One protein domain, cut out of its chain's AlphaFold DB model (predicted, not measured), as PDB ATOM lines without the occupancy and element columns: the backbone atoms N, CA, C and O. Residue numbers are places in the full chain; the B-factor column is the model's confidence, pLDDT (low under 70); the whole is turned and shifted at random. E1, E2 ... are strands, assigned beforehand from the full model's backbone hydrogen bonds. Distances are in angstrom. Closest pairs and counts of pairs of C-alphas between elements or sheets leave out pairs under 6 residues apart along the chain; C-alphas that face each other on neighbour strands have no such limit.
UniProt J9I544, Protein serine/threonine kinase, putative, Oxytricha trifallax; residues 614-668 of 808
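What this domain is: This is residues 614 to 668 of the 808 residues of the protein "Protein serine/threonine kinase, putative" of Oxytricha trifallax (UniProt J9I544). Three small two-stranded hairpins follow one another along the chain and make a loose row along the longest axis, with E1 and E2 towards one end, E3 and E4 in the middle, and E5 and E6 towards the other end. Each hairpin is a separate antiparallel sheet of two strands; E2 packs on the E3 and E4 hairpin, while E5 and E6 meet it near the last residue of E4. The printed part has 55 residues, with six named strands in the order E1 E2 E3 E4 E5 E6 and no named helix, and its class is all strand. The whole is compact, with a radius of gyration of the C-alphas of 10.6 A, and the C-alphas span 34 by 23 by 16 A.

Where its parts are: E1, the longest strand by residues, has six, 620 to 625, and measures 11.0 A from first to last C-alpha; C-alpha 620 is at (126.201, 61.895, 168.104). E2 is residues 628 to 632, 10.5 A long. E3 is residues 637 to 640, 9.2 A long, and E4 is residues 643 to 646, 10.2 A long, ending with C-alpha 646 at (131.399, 69.243, 161.489). E5 is residues 652 to 656, 12.8 A long. E6 is residues 662 to 666, 13.3 A long, and its last C-alpha, that of Cys 666, is at (141.348, 69.351, 162.071). Residues 614 to 616 and 648 to 650 are short helical runs without a name.

How they stand to each other: E1 and E2 form a hairpin, antiparallel at 157 degrees between their directions. The C-alphas of Cys 623 and Cys 629 face each other at 4.3 A, and N 630 and O 622 are within hydrogen-bond range at 2.8 A, as are N 621 and O 631 at 2.9 A. From there the chain reaches the second hairpin, E3 and E4, antiparallel at 137 degrees, with C-alphas 637 and 646 facing each other at 4.3 A. In it N 638 and O 645 are within hydrogen-bond range at 2.8 A, and so are N 643 and O 640 at 2.9 A. The closest C-alphas of E2 and E3 are those of Cys 632 and Ile 638, 5.6 A apart. The closest C-alphas of E2 and E4 are those of Cys 629 and Lys 643, 5.5 A apart. E1 comes nearest to E4 with the C-alphas of Cys 620 and Cys 644, 6.3 A apart, while E1 and E3 are only just apart at 8.3 A. The third hairpin, E5 and E6, is antiparallel at 148 degrees, with N 655 and O 663 within hydrogen-bond range at 2.8 A and N 665 and O 653 at 2.9 A. The C-alpha of Cys 646 in E4 is 5.6 A from that of Trp 652 in E5 and 5.6 A from that of Cys 664 in E6; each is the closest pair of its two strands. E5 and E6 are apart from both E1 and E2.

The domain as a whole: The two C-alphas farthest apart are those of Asn 625 and Asp 668, at 34.0 A, while the first and last printed C-alphas, those of Ser 614 and Asp 668, are 24.4 A apart. The outline is rounded, but only just. The centre of E4 is nearest to the mean of the C-alphas, at 3.2 A, and that of E1 is farthest, at 11.2 A. The printed part has no cut. The five links between successive strands are tight, for instance the two residues between E3 and E4 and the five between E5 and E6. The mean pLDDT of the printed part is 90.2, and residues 659 to 660, in the link from E5 to E6, are under 70.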
ATOM      1  N   SER A 614     126.476  57.060 168.432       90.81
ATOM      2  CA  SER A 614     127.586  57.406 167.532       90.81
ATOM      3  C   SER A 614     127.754  56.472 166.331       90.81
ATOM      4  O   SER A 614     128.444  56.835 165.381       90.81
ATOM      5  N   ASP A 615     127.167  55.273 166.386       89.19
ATOM      6  CA  ASP A 615     127.486  54.176 165.465       89.19
ATOM      7  C   ASP A 615     126.497  54.134 164.290       89.19
ATOM      8  O   ASP A 615     126.850  53.686 163.201       89.19
ATOM      9  N   LYS A 616     125.294  54.700 164.479       87.50
ATOM     10  CA  LYS A 616     124.337  55.017 163.404       87.50
ATOM     11  C   LYS A 616     124.323  56.512 163.039       87.50
ATOM     12  O   LYS A 616     124.053  56.855 161.890       87.50
ATOM     13  N   LEU A 617     124.655  57.404 163.978       90.25
ATOM     14  CA  LEU A 617     124.755  58.853 163.767       90.25
ATOM     15  C   LEU A 617     126.157  59.343 164.162       90.25
ATOM     16  O   LEU A 617     126.430  59.594 165.335       90.25
ATOM     17  N   ALA A 618     127.047  59.499 163.178       90.44
ATOM     18  CA  ALA A 618     128.427  59.929 163.410       90.44
ATOM     19  C   ALA A 618     128.499  61.218 164.257       90.44
ATOM     20  O   ALA A 618     127.766  62.174 164.014       90.44
ATOM     21  N   TYR A 619     129.389  61.235 165.255       92.00
ATOM     22  CA  TYR A 619     129.549  62.316 166.247       92.00
ATOM     23  C   TYR A 619     128.317  62.631 167.116       92.00
ATOM     24  O   TYR A 619     128.307  63.662 167.787       92.00
ATOM     25  N   CYS A 620     127.307  61.761 167.162       94.25
ATOM     26  CA  CYS A 620     126.201  61.895 168.104       94.25
ATOM     27  C   CYS A 620     126.544  61.298 169.480       94.25
ATOM     28  O   CYS A 620     126.877  60.115 169.576       94.25
ATOM     29  N   ASP A 621     126.415  62.106 170.535       93.44
ATOM     30  CA  ASP A 621     126.627  61.701 171.931       93.44
ATOM     31  C   ASP A 621     125.301  61.435 172.678       93.44
ATOM     32  O   ASP A 621     125.300  60.674 173.642       93.44
ATOM     33  N   GLU A 622     124.160  61.985 172.233       92.81
ATOM     34  CA  GLU A 622     122.820  61.680 172.779       92.81
ATOM     35  C   GLU A 622     121.755  61.650 171.669       92.81
ATOM     36  O   GLU A 622     121.660  62.592 170.880       92.81
ATOM     37  N   CYS A 623     120.918  60.608 171.617       92.56
ATOM     38  CA  CYS A 623     119.861  60.430 170.616       92.56
ATOM     39  C   CYS A 623     118.622  59.732 171.209       92.56
ATOM     40  O   CYS A 623     118.742  58.867 172.072       92.56
ATOM     41  N   ASN A 624     117.424  60.093 170.731       87.81
ATOM     42  CA  ASN A 624     116.164  59.431 171.130       87.81
ATOM     43  C   ASN A 624     115.925  58.125 170.358       87.81
ATOM     44  O   ASN A 624     115.281  57.203 170.849       87.81
ATOM     45  N   ASN A 625     116.382  58.100 169.111       85.44
ATOM     46  CA  ASN A 625     116.325  56.983 168.187       85.44
ATOM     47  C   ASN A 625     117.541  57.084 167.257       85.44
ATOM     48  O   ASN A 625     118.233  58.104 167.229       85.44
ATOM     49  N   GLY A 626     117.772  56.055 166.450       84.69
ATOM     50  CA  GLY A 626     118.901  56.027 165.525       84.69
ATOM     51  C   GLY A 626     118.858  57.040 164.370       84.69
ATOM     52  O   GLY A 626     119.765  57.018 163.549       84.69
ATOM     53  N   ASP A 627     117.831  57.891 164.271       88.19
ATOM     54  CA  ASP A 627     117.618  58.802 163.134       88.19
ATOM     55  C   ASP A 627     117.677  60.292 163.525       88.19
ATOM     56  O   ASP A 627     117.847  61.145 162.652       88.19
ATOM     57  N   GLN A 628     117.543  60.614 164.820       91.19
ATOM     58  CA  GLN A 628     117.579  61.976 165.360       91.19
ATOM     59  C   GLN A 628     118.516  62.097 166.566       91.19
ATOM     60  O   GLN A 628     118.208  61.681 167.688       91.19
ATOM     61  N   CYS A 629     119.639  62.770 166.334       93.94
ATOM     62  CA  CYS A 629     120.552  63.216 167.368       93.94
ATOM     63  C   CYS A 629     119.989  64.430 168.120       93.94
ATOM     64  O   CYS A 629     119.492  65.387 167.519       93.94
ATOM     65  N   GLN A 630     120.120  64.412 169.444       93.38
ATOM     66  CA  GLN A 630     119.844  65.543 170.329       93.38
ATOM     67  C   GLN A 630     121.123  66.343 170.585       93.38
ATOM     68  O   GLN A 630     121.142  67.557 170.375       93.38
ATOM     69  N   SER A 631     122.201  65.657 170.976       93.81
ATOM     70  CA  SER A 631     123.468  66.270 171.380       93.81
ATOM     71  C   SER A 631     124.627  65.732 170.544       93.81
ATOM     72  O   SER A 631     124.919  64.536 170.557       93.81
ATOM     73  N   CYS A 632     125.276  66.625 169.799       94.88
ATOM     74  CA  CYS A 632     126.457  66.328 168.990       94.88
ATOM     75  C   CYS A 632     127.740  66.595 169.777       94.88
ATOM     76  O   CYS A 632     127.756  67.439 170.675       94.88
ATOM     77  N   ARG A 633     128.820  65.891 169.420       93.81
ATOM     78  CA  ARG A 633     130.058  65.879 170.198       93.81
ATOM     79  C   ARG A 633     130.639  67.286 170.396       93.81
ATOM     80  O   ARG A 633     131.101  67.888 169.416       93.81
ATOM     81  N   PRO A 634     130.670  67.806 171.644       92.88
ATOM     82  CA  PRO A 634     130.997  69.201 171.904       92.88
ATOM     83  C   PRO A 634     132.348  69.625 171.324       92.88
ATOM     84  O   PRO A 634     133.371  68.992 171.578       92.88
ATOM     85  N   GLY A 635     132.329  70.721 170.561       91.19
ATOM     86  CA  GLY A 635     133.511  71.337 169.955       91.19
ATOM     87  C   GLY A 635     133.957  70.747 168.616       91.19
ATOM     88  O   GLY A 635     134.741  71.404 167.937       91.19
ATOM     89  N   ILE A 636     133.446  69.571 168.227       94.19
ATOM     90  CA  ILE A 636     133.799  68.870 166.978       94.19
ATOM     91  C   ILE A 636     132.664  68.945 165.958       94.19
ATOM     92  O   ILE A 636     132.906  69.178 164.773       94.19
ATOM     93  N   ALA A 637     131.427  68.740 166.413       94.25
ATOM     94  CA  ALA A 637     130.250  68.712 165.560       94.25
ATOM     95  C   ALA A 637     129.071  69.466 166.190       94.25
ATOM     96  O   ALA A 637     128.886  69.475 167.409       94.25
ATOM     97  N   ILE A 638     128.257  70.077 165.336       94.00
ATOM     98  CA  ILE A 638     127.066  70.855 165.681       94.00
ATOM     99  C   ILE A 638     125.802  70.140 165.194       94.00
ATOM    100  O   ILE A 638     125.833  69.417 164.199       94.00
ATOM    101  N   ASN A 639     124.684  70.328 165.901       93.19
ATOM    102  CA  ASN A 639     123.405  69.728 165.519       93.19
ATOM    103  C   ASN A 639     122.739  70.551 164.405       93.19
ATOM    104  O   ASN A 639     122.378  71.712 164.605       93.19
ATOM    105  N   SER A 640     122.571  69.921 163.248       91.00
ATOM    106  CA  SER A 640     121.933  70.437 162.045       91.00
ATOM    107  C   SER A 640     120.740  69.539 161.713       91.00
ATOM    108  O   SER A 640     120.887  68.393 161.291       91.00
ATOM    109  N   ASN A 641     119.527  70.037 161.971       88.00
ATOM    110  CA  ASN A 641     118.258  69.344 161.702       88.00
ATOM    111  C   ASN A 641     118.138  67.914 162.289       88.00
ATOM    112  O   ASN A 641     117.460  67.065 161.712       88.00
ATOM    113  N   GLY A 642     118.769  67.636 163.436       88.38
ATOM    114  CA  GLY A 642     118.763  66.311 164.070       88.38
ATOM    115  C   GLY A 642     119.873  65.372 163.586       88.38
ATOM    116  O   GLY A 642     119.887  64.204 163.963       88.38
ATOM    117  N   LYS A 643     120.821  65.857 162.782       91.38
ATOM    118  CA  LYS A 643     122.078  65.170 162.458       91.38
ATOM    119  C   LYS A 643     123.258  66.003 162.943       91.38
ATOM    120  O   LYS A 643     123.117  67.196 163.192       91.38
ATOM    121  N   CYS A 644     124.418  65.380 163.085       93.69
ATOM    122  CA  CYS A 644     125.644  66.103 163.392       93.69
ATOM    123  C   CYS A 644     126.377  66.461 162.099       93.69
ATOM    124  O   CYS A 644     126.491  65.629 161.203       93.69
ATOM    125  N   GLU A 645     126.879  67.688 162.021       93.75
ATOM    126  CA  GLU A 645     127.733  68.196 160.943       93.75
ATOM    127  C   GLU A 645     128.988  68.815 161.577       93.75
ATOM    128  O   GLU A 645     128.927  69.314 162.703       93.75
ATOM    129  N   CYS A 646     130.142  68.759 160.908       94.94
ATOM    130  CA  CYS A 646     131.399  69.243 161.489       94.94
ATOM    131  C   CYS A 646     131.361  70.755 161.781       94.94
ATOM    132  O   CYS A 646     130.830  71.541 160.992       94.94
ATOM    133  N   ASP A 647     131.947  71.167 162.910       94.75
ATOM    134  CA  ASP A 647     131.996  72.564 163.360       94.75
ATOM    135  C   ASP A 647     133.009  73.378 162.532       94.75
ATOM    136  O   ASP A 647     134.118  73.709 162.957       94.75
ATOM    137  N   SER A 648     132.602  73.691 161.303       91.88
ATOM    138  CA  SER A 648     133.357  74.487 160.329       91.88
ATOM    139  C   SER A 648     133.618  75.929 160.782       91.88
ATOM    140  O   SER A 648     134.558  76.555 160.295       91.88
ATOM    141  N   GLN A 649     132.855  76.454 161.753       89.69
ATOM    142  CA  GLN A 649     133.150  77.748 162.386       89.69
ATOM    143  C   GLN A 649     134.395  77.669 163.280       89.69
ATOM    144  O   GLN A 649     135.120  78.654 163.412       89.69
ATOM    145  N   HIS A 650     134.667  76.493 163.849       89.88
ATOM    146  CA  HIS A 650     135.862  76.185 164.632       89.88
ATOM    147  C   HIS A 650     136.778  75.201 163.889       89.88
ATOM    148  O   HIS A 650     137.262  74.240 164.481       89.88
ATOM    149  N   GLY A 651     137.007  75.429 162.589       88.75
ATOM    150  CA  GLY A 651     138.092  74.809 161.817       88.75
ATOM    151  C   GLY A 651     137.978  73.307 161.524       88.75
ATOM    152  O   GLY A 651     138.966  72.711 161.091       88.75
ATOM    153  N   TRP A 652     136.824  72.675 161.759       94.56
ATOM    154  CA  TRP A 652     136.625  71.259 161.438       94.56
ATOM    155  C   TRP A 652     136.131  71.056 160.004       94.56
ATOM    156  O   TRP A 652     135.055  71.519 159.625       94.56
ATOM    157  N   GLU A 653     136.900  70.306 159.218       93.56
ATOM    158  CA  GLU A 653     136.576  69.936 157.839       93.56
ATOM    159  C   GLU A 653     135.888  68.567 157.777       93.56
ATOM    160  O   GLU A 653     136.335  67.606 158.406       93.56
ATOM    161  N   THR A 654     134.825  68.460 156.977       93.25
ATOM    162  CA  THR A 654     134.111  67.199 156.729       93.25
ATOM    163  C   THR A 654     134.821  66.371 155.658       93.25
ATOM    164  O   THR A 654     134.892  66.780 154.500       93.25
ATOM    165  N   ILE A 655     135.281  65.171 156.013       91.75
ATOM    166  CA  ILE A 655     135.767  64.159 155.067       91.75
ATOM    167  C   ILE A 655     134.724  63.051 154.956       91.75
ATOM    168  O   ILE A 655     134.526  62.283 155.895       91.75
ATOM    169  N   ASN A 656     134.077  62.941 153.799       90.44
ATOM    170  CA  ASN A 656     133.157  61.841 153.513       90.44
ATOM    171  C   ASN A 656     133.960  60.565 153.222       90.44
ATOM    172  O   ASN A 656     134.831  60.571 152.352       90.44
ATOM    173  N   LEU A 657     133.665  59.481 153.943       84.31
ATOM    174  CA  LEU A 657     134.265  58.158 153.727       84.31
ATOM    175  C   LEU A 657     133.369  57.271 152.855       84.31
ATOM    176  O   LEU A 657     133.862  56.483 152.054       84.31
ATOM    177  N   THR A 658     132.050  57.409 152.999       78.62
ATOM    178  CA  THR A 658     131.038  56.721 152.183       78.62
ATOM    179  C   THR A 658     129.866  57.667 151.894       78.62
ATOM    180  O   THR A 658     129.892  58.836 152.275       78.62
ATOM    181  N   GLN A 659     128.804  57.170 151.250       65.38
ATOM    182  CA  GLN A 659     127.565  57.933 151.039       65.38
ATOM    183  C   GLN A 659     126.795  58.246 152.341       65.38
ATOM    184  O   GLN A 659     125.896  59.084 152.322       65.38
ATOM    185  N   SER A 660     127.123  57.589 153.461       63.59
ATOM    186  CA  SER A 660     126.428  57.736 154.751       63.59
ATOM    187  C   SER A 660     127.343  58.007 155.951       63.59
ATOM    188  O   SER A 660     126.836  58.328 157.025       63.59
ATOM    189  N   THR A 661     128.670  57.924 155.796       81.31
ATOM    190  CA  THR A 661     129.643  58.129 156.884       81.31
ATOM    191  C   THR A 661     130.676  59.205 156.549       81.31
ATOM    192  O   THR A 661     131.246  59.231 155.454       81.31
ATOM    193  N   PHE A 662     130.948  60.080 157.519       90.19
ATOM    194  CA  PHE A 662     131.941  61.149 157.434       90.19
ATOM    195  C   PHE A 662     132.789  61.223 158.714       90.19
ATOM    196  O   PHE A 662     132.391  60.735 159.771       90.19
ATOM    197  N   VAL A 663     133.950  61.866 158.610       92.00
ATOM    198  CA  VAL A 663     134.887  62.147 159.702       92.00
ATOM    199  C   VAL A 663     135.213  63.639 159.712       92.00
ATOM    200  O   VAL A 663     135.547  64.208 158.675       92.00
ATOM    201  N   CYS A 664     135.148  64.268 160.882       93.62
ATOM    202  CA  CYS A 664     135.628  65.631 161.088       93.62
ATOM    203  C   CYS A 664     137.145  65.620 161.297       93.62
ATOM    204  O   CYS A 664     137.643  64.987 162.230       93.62
ATOM    205  N   LYS A 665     137.884  66.344 160.451       94.00
ATOM    206  CA  LYS A 665     139.343  66.492 160.531       94.00
ATOM    207  C   LYS A 665     139.721  67.930 160.886       94.00
ATOM    208  O   LYS A 665     139.197  68.876 160.311       94.00
ATOM    209  N   CYS A 666     140.688  68.079 161.787       94.12
ATOM    210  CA  CYS A 666     141.348  69.351 162.071       94.12
ATOM    211  C   CYS A 666     142.699  69.413 161.346       94.12
ATOM    212  O   CYS A 666     143.607  68.629 161.656       94.12
ATOM    213  N   ASN A 667     142.868  70.343 160.404       91.12
ATOM    214  CA  ASN A 667     144.147  70.526 159.705       91.12
ATOM    215  C   ASN A 667     145.206  71.222 160.578       91.12
ATOM    216  O   ASN A 667     146.352  70.772 160.571       91.12
ATOM    217  N   ASP A 668     144.810  72.184 161.418       92.31
ATOM    218  CA  ASP A 668     145.705  72.962 162.291       92.31
ATOM    219  C   ASP A 668     145.908  72.326 163.684       92.31
ATOM    220  O   ASP A 668     146.651  71.351 163.799       92.31
TER     221      ASP A 668